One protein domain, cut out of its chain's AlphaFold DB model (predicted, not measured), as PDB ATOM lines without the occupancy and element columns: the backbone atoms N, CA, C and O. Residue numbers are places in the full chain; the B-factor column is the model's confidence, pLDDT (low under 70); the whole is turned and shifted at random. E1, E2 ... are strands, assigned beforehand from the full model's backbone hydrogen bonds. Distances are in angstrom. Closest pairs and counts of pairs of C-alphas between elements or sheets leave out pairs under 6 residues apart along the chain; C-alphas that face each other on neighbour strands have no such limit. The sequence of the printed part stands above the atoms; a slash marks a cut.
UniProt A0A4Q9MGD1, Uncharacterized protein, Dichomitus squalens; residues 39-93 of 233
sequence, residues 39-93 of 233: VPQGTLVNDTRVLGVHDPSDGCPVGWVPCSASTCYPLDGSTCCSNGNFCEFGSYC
ATOM      1  N   VAL A  39     195.719 214.451 218.257       50.31
ATOM      2  CA  VAL A  39     195.893 213.042 218.007       50.31
ATOM      3  C   VAL A  39     194.574 212.642 217.364       50.31
ATOM      4  O   VAL A  39     193.541 212.727 218.041       50.31
ATOM      5  N   PRO A  40     194.560 212.316 216.062       52.12
ATOM      6  CA  PRO A  40     193.331 211.929 215.392       52.12
ATOM      7  C   PRO A  40     192.674 210.797 216.187       52.12
ATOM      8  O   PRO A  40     193.354 209.900 216.698       52.12
ATOM      9  N   GLN A  41     191.352 210.879 216.363       41.53
ATOM     10  CA  GLN A  41     190.582 209.844 217.050       41.53
ATOM     11  C   GLN A  41     190.914 208.483 216.417       41.53
ATOM     12  O   GLN A  41     190.730 208.309 215.219       41.53
ATOM     13  N   GLY A  42     191.442 207.544 217.211       46.84
ATOM     14  CA  GLY A  42     191.766 206.189 216.744       46.84
ATOM     15  C   GLY A  42     193.213 205.726 216.938       46.84
ATOM     16  O   GLY A  42     193.539 204.600 216.587       46.84
ATOM     17  N   THR A  43     194.120 206.508 217.519       49.56
ATOM     18  CA  THR A  43     195.488 206.006 217.740       49.56
ATOM     19  C   THR A  43     195.588 205.047 218.929       49.56
ATOM     20  O   THR A  43     195.386 205.459 220.074       49.56
ATOM     21  N   LEU A  44     195.990 203.794 218.687       48.25
ATOM     22  CA  LEU A  44     196.513 202.935 219.749       48.25
ATOM     23  C   LEU A  44     197.971 203.326 219.988       48.25
ATOM     24  O   LEU A  44     198.851 203.139 219.146       48.25
ATOM     25  N   VAL A  45     198.230 203.882 221.164       47.03
ATOM     26  CA  VAL A  45     199.592 204.119 221.637       47.03
ATOM     27  C   VAL A  45     200.128 202.788 222.159       47.03
ATOM     28  O   VAL A  45     199.723 202.338 223.228       47.03
ATOM     29  N   ASN A  46     201.017 202.138 221.404       48.78
ATOM     30  CA  ASN A  46     201.755 200.969 221.886       48.78
ATOM     31  C   ASN A  46     203.158 201.416 222.312       48.78
ATOM     32  O   ASN A  46     204.044 201.514 221.461       48.78
ATOM     33  N   ASP A  47     203.277 201.761 223.602       53.25
ATOM     34  CA  ASP A  47     204.429 202.126 224.463       53.25
ATOM     35  C   ASP A  47     205.549 203.057 223.934       53.25
ATOM     36  O   ASP A  47     206.205 203.728 224.721       53.25
ATOM     37  N   THR A  48     205.769 203.183 222.627       54.75
ATOM     38  CA  THR A  48     206.685 204.146 221.983       54.75
ATOM     39  C   THR A  48     206.268 204.540 220.561       54.75
ATOM     40  O   THR A  48     206.868 205.448 219.985       54.75
ATOM     41  N   ARG A  49     205.259 203.888 219.963       48.41
ATOM     42  CA  ARG A  49     204.783 204.204 218.608       48.41
ATOM     43  C   ARG A  49     203.277 204.415 218.602       48.41
ATOM     44  O   ARG A  49     202.508 203.567 219.051       48.41
ATOM     45  N   VAL A  50     202.875 205.568 218.080       53.59
ATOM     46  CA  VAL A  50     201.484 205.900 217.787       53.59
ATOM     47  C   VAL A  50     201.131 205.165 216.496       53.59
ATOM     48  O   VAL A  50     201.402 205.646 215.400       53.59
ATOM     49  N   LEU A  51     200.609 203.947 216.622       58.25
ATOM     50  CA  LEU A  51     200.033 203.227 215.492       58.25
ATOM     51  C   LEU A  51     198.564 203.647 215.444       58.25
ATOM     52  O   LEU A  51     197.753 203.200 216.255       58.25
ATOM     53  N   GLY A  52     198.240 204.570 214.536       56.78
ATOM     54  CA  GLY A  52     196.854 204.867 214.182       56.78
ATOM     55  C   GLY A  52     196.128 203.559 213.893       56.78
ATOM     56  O   GLY A  52     196.508 202.859 212.954       56.78
ATOM     57  N   VAL A  53     195.145 203.185 214.717       56.56
ATOM     58  CA  VAL A  53     194.223 202.111 214.349       56.56
ATOM     59  C   VAL A  53     193.357 202.703 213.277       56.56
ATOM     60  O   VAL A  53     192.422 203.447 213.557       56.56
ATOM     61  N   HIS A  54     193.727 202.411 212.043       65.38
ATOM     62  CA  HIS A  54     192.843 202.695 210.947       65.38
ATOM     63  C   HIS A  54     191.710 201.680 210.977       65.38
ATOM     64  O   HIS A  54     191.971 200.473 211.041       65.38
ATOM     65  N   ASP A  55     190.469 202.155 210.921       70.00
ATOM     66  CA  ASP A  55     189.377 201.290 210.513       70.00
ATOM     67  C   ASP A  55     189.617 200.918 209.035       70.00
ATOM     68  O   ASP A  55     189.713 201.809 208.189       70.00
ATOM     69  N   PRO A  56     189.767 199.628 208.680       67.19
ATOM     70  CA  PRO A  56     189.939 199.215 207.286       67.19
ATOM     71  C   PRO A  56     188.748 199.602 206.392       67.19
ATOM     72  O   PRO A  56     188.853 199.521 205.166       67.19
ATOM     73  N   SER A  57     187.628 200.023 206.986       76.75
ATOM     74  CA  SER A  57     186.459 200.557 206.287       76.75
ATOM     75  C   SER A  57     186.729 201.893 205.587       76.75
ATOM     76  O   SER A  57     186.038 202.214 204.624       76.75
ATOM     77  N   ASP A  58     187.750 202.638 206.014       80.19
ATOM     78  CA  ASP A  58     188.068 203.966 205.474       80.19
ATOM     79  C   ASP A  58     188.816 203.911 204.126       80.19
ATOM     80  O   ASP A  58     189.108 204.938 203.519       80.19
ATOM     81  N   GLY A  59     189.151 202.708 203.641       86.81
ATOM     82  CA  GLY A  59     189.745 202.491 202.317       86.81
ATOM     83  C   GLY A  59     191.231 202.842 202.194       86.81
ATOM     84  O   GLY A  59     191.832 202.574 201.151       86.81
ATOM     85  N   CYS A  60     191.846 203.379 203.245       89.44
ATOM     86  CA  CYS A  60     193.266 203.705 203.265       89.44
ATOM     87  C   CYS A  60     194.112 202.563 203.854       89.44
ATOM     88  O   CYS A  60     193.697 201.884 204.798       89.44
ATOM     89  N   PRO A  61     195.317 202.317 203.309       88.19
ATOM     90  CA  PRO A  61     196.208 201.291 203.834       88.19
ATOM     91  C   PRO A  61     196.753 201.661 205.221       88.19
ATOM     92  O   PRO A  61     196.775 202.820 205.630       88.19
ATOM     93  N   VAL A  62     197.251 200.658 205.951       83.25
ATOM     94  CA  VAL A  62     197.883 200.867 207.264       83.25
ATOM     95  C   VAL A  62     199.050 201.856 207.140       83.25
ATOM     96  O   VAL A  62     199.918 201.687 206.284       83.25
ATOM     97  N   GLY A  63     199.079 202.868 208.014       86.19
ATOM     98  CA  GLY A  63     200.083 203.945 208.005       86.19
ATOM     99  C   GLY A  63     199.678 205.193 207.215       86.19
ATOM    100  O   GLY A  63     200.462 206.135 207.129       86.19
ATOM    101  N   TRP A  64     198.464 205.199 206.668       91.38
ATOM    102  CA  TRP A  64     197.863 206.322 205.958       91.38
ATOM    103  C   TRP A  64     196.599 206.788 206.687       91.38
ATOM    104  O   TRP A  64     196.096 206.071 207.548       91.38
ATOM    105  N   VAL A  65     196.107 207.983 206.367       90.31
ATOM    106  CA  VAL A  65     194.838 208.542 206.864       90.31
ATOM    107  C   VAL A  65     194.046 209.106 205.683       90.31
ATOM    108  O   VAL A  65     194.661 209.620 204.743       90.31
ATOM    109  N   PRO A  66     192.704 209.025 205.684       92.12
ATOM    110  CA  PRO A  66     191.874 209.632 204.654       92.12
ATOM    111  C   PRO A  66     192.031 211.152 204.663       92.12
ATOM    112  O   PRO A  66     191.831 211.812 205.680       92.12
ATOM    113  N   CYS A  67     192.371 211.702 203.502       90.50
ATOM    114  CA  CYS A  67     192.325 213.137 203.240       90.50
ATOM    115  C   CYS A  67     191.005 213.537 202.564       90.50
ATOM    116  O   CYS A  67     190.428 214.582 202.853       90.50
ATOM    117  N   SER A  68     190.487 212.678 201.686       89.50
ATOM    118  CA  SER A  68     189.173 212.825 201.057       89.50
ATOM    119  C   SER A  68     188.491 211.462 200.934       89.50
ATOM    120  O   SER A  68     189.053 210.444 201.329       89.50
ATOM    121  N   ALA A  69     187.298 211.417 200.334       86.44
ATOM    122  CA  ALA A  69     186.573 210.166 200.092       86.44
ATOM    123  C   ALA A  69     187.356 209.140 199.244       86.44
ATOM    124  O   ALA A  69     187.005 207.963 199.236       86.44
ATOM    125  N   SER A  70     188.384 209.577 198.509       87.06
ATOM    126  CA  SER A  70     189.172 208.715 197.620       87.06
ATOM    127  C   SER A  70     190.683 208.906 197.730       87.06
ATOM    128  O   SER A  70     191.423 208.281 196.973       87.06
ATOM    129  N   THR A  71     191.162 209.789 198.608       89.69
ATOM    130  CA  THR A  71     192.598 210.062 198.754       89.69
ATOM    131  C   THR A  71     193.043 209.834 200.183       89.69
ATOM    132  O   THR A  71     192.350 210.180 201.138       89.69
ATOM    133  N   CYS A  72     194.236 209.270 200.309       92.50
ATOM    134  CA  CYS A  72     194.891 208.990 201.573       92.50
ATOM    135  C   CYS A  72     196.232 209.720 201.595       92.50
ATOM    136  O   CYS A  72     196.862 209.868 200.546       92.50
ATOM    137  N   TYR A  73     196.694 210.116 202.776       91.62
ATOM    138  CA  TYR A  73     198.018 210.708 202.974       91.62
ATOM    139  C   TYR A  73     198.785 209.981 204.093       91.62
ATOM    140  O   TYR A  73     198.150 209.341 204.939       91.62
ATOM    141  N   PRO A  74     200.127 209.986 204.076       92.19
ATOM    142  CA  PRO A  74     200.918 209.242 205.048       92.19
ATOM    143  C   PRO A  74     200.913 209.906 206.434       92.19
ATOM    144  O   PRO A  74     200.776 211.112 206.581       92.19
ATOM    145  N   LEU A  75     201.103 209.118 207.494       90.12
ATOM    146  CA  LEU A  75     201.242 209.628 208.871       90.12
ATOM    147  C   LEU A  75     202.669 210.106 209.209       90.12
ATOM    148  O   LEU A  75     203.138 209.963 210.338       90.12
ATOM    149  N   ASP A  76     203.386 210.651 208.232       90.75
ATOM    150  CA  ASP A  76     204.785 211.089 208.339       90.75
ATOM    151  C   ASP A  76     204.946 212.579 208.687       90.75
ATOM    152  O   ASP A  76     206.060 213.100 208.694       90.75
ATOM    153  N   GLY A  77     203.844 213.260 209.010       88.44
ATOM    154  CA  GLY A  77     203.813 214.706 209.236       88.44
ATOM    155  C   GLY A  77     203.373 215.509 208.013       88.44
ATOM    156  O   GLY A  77     203.405 216.737 208.060       88.44
ATOM    157  N   SER A  78     202.948 214.842 206.940       92.88
ATOM    158  CA  SER A  78     202.224 215.485 205.847       92.88
ATOM    159  C   SER A  78     200.867 216.044 206.298       92.88
ATOM    160  O   SER A  78     200.265 215.588 207.274       92.88
ATOM    161  N   THR A  79     200.389 217.066 205.587       92.06
ATOM    162  CA  THR A  79     199.134 217.768 205.895       92.06
ATOM    163  C   THR A  79     198.132 217.577 204.765       92.06
ATOM    164  O   THR A  79     198.463 217.785 203.601       92.06
ATOM    165  N   CYS A  80     196.897 217.203 205.105       92.50
ATOM    166  CA  CYS A  80     195.795 217.119 204.151       92.50
ATOM    167  C   CYS A  80     195.232 218.510 203.826       92.50
ATOM    168  O   CYS A  80     194.908 219.290 204.723       92.50
ATOM    169  N   CYS A  81     195.069 218.793 202.539       91.81
ATOM    170  CA  CYS A  81     194.513 220.035 202.022       91.81
ATOM    171  C   CYS A  81     193.024 219.886 201.677       91.81
ATOM    172  O   CYS A  81     192.541 218.805 201.343       91.81
ATOM    173  N   SER A  82     192.284 220.999 201.663       90.25
ATOM    174  CA  SER A  82     190.839 221.005 201.373       90.25
ATOM    175  C   SER A  82     190.464 220.512 199.968       90.25
ATOM    176  O   SER A  82     189.315 220.156 199.732       90.25
ATOM    177  N   ASN A  83     191.414 220.482 199.031       85.94
ATOM    178  CA  ASN A  83     191.237 219.930 197.684       85.94
ATOM    179  C   ASN A  83     191.408 218.397 197.626       85.94
ATOM    180  O   ASN A  83     191.312 217.822 196.544       85.94
ATOM    181  N   GLY A  84     191.675 217.736 198.757       88.56
ATOM    182  CA  GLY A  84     191.937 216.298 198.825       88.56
ATOM    183  C   GLY A  84     193.368 215.902 198.453       88.56
ATOM    184  O   GLY A  84     193.681 214.710 198.467       88.56
ATOM    185  N   ASN A  85     194.241 216.866 198.145       89.50
ATOM    186  CA  ASN A  85     195.680 216.632 198.015       89.50
ATOM    187  C   ASN A  85     196.345 216.708 199.392       89.50
ATOM    188  O   ASN A  85     195.735 217.146 200.365       89.50
ATOM    189  N   PHE A  86     197.609 216.308 199.475       91.75
ATOM    190  CA  PHE A  86     198.404 216.465 200.686       91.75
ATOM    191  C   PHE A  86     199.737 217.139 200.379       91.75
ATOM    192  O   PHE A  86     200.241 217.045 199.258       91.75
ATOM    193  N   CYS A  87     200.294 217.796 201.389       92.44
ATOM    194  CA  CYS A  87     201.614 218.413 201.348       92.44
ATOM    195  C   CYS A  87     202.598 217.622 202.195       92.44
ATOM    196  O   CYS A  87     202.217 217.095 203.238       92.44
ATOM    197  N   GLU A  88     203.851 217.546 201.750       93.00
ATOM    198  CA  GLU A  88     204.928 216.908 202.509       93.00
ATOM    199  C   GLU A  88     205.165 217.610 203.855       93.00
ATOM    200  O   GLU A  88     204.712 218.733 204.092       93.00
ATOM    201  N   PHE A  89     205.869 216.927 204.758       91.50
ATOM    202  CA  PHE A  89     206.191 217.474 206.072       91.50
ATOM    203  C   PHE A  89     206.926 218.824 205.950       91.50
ATOM    204  O   PHE A  89     207.793 219.005 205.096       91.50
ATOM    205  N   GLY A  90     206.585 219.781 206.819       89.75
ATOM    206  CA  GLY A  90     207.153 221.139 206.781       89.75
ATOM    207  C   GLY A  90     206.583 222.041 205.679       89.75
ATOM    208  O   GLY A  90     207.095 223.138 205.462       89.75
ATOM    209  N   SER A  91     205.539 221.581 204.983       92.88
ATOM    210  CA  SER A  91     204.723 222.405 204.096       92.88
ATOM    211  C   SER A  91     203.288 222.524 204.613       92.88
ATOM    212  O   SER A  91     202.757 221.595 205.228       92.88
ATOM    213  N   TYR A  92     202.636 223.646 204.316       90.75
ATOM    214  CA  TYR A  92     201.240 223.915 204.646       90.75
ATOM    215  C   TYR A  92     200.390 224.114 203.386       90.75
ATOM    216  O   TYR A  92     200.898 224.381 202.297       90.75
ATOM    217  N   CYS A  93     199.077 223.946 203.539       89.88
ATOM    218  CA  CYS A  93     198.112 224.122 202.462       89.88
ATOM    219  C   CYS A  93     197.613 225.571 202.431       89.88
ATOM    220  O   CYS A  93     196.992 226.008 203.402       89.88
TER     221      CYS A  93
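Overview. This is residues 39 to 93 of the 233 residues of an uncharacterized protein of Dichomitus squalens (UniProt A0A4Q9MGD1). With little regular structure, this domain is a row of small hairpins joined by loops: E1-E2 at one end, E3-E4 in the middle, then the short antiparallel pairing of residues 79 to 80 with 86 to 87, with E5 at the far end. The 55 printed residues hold five named strands, E1 to E5, with 17 residues, and no named helix: all strand, compact, radius of gyration of the C-alphas 11.4 A, spans 33 by 27 by 16 A.

Along the chain. E1, residues 43 to 46, begins at C-alpha 43 (195.488, 206.006, 217.740) and is 9.0 A long; E2, 49 to 52, is 9.1 A. E3, 64 to 66, E4, 72 to 74, and E5, 91 to 93, are 7.0 A each; C-alpha 93 is at (198.112, 224.122, 202.462).

Arrangement. E1 and E2 form an antiparallel hairpin, N 44 to O 51 3.1 A. E3 and E4 form another, N 65 to O 73 2.8 A. E2 and E3 are only just apart, closest 8.4 A. E5 pairs with no named strand.

Size, cuts and confidence. The C-alphas of Asp 47 and Asn 83 are farthest apart, 34.8 A. Links E2 to E3 and E4 to E5 are long. The printed part has no cut; pLDDT is under 70 at residues 39 to 54 and 56.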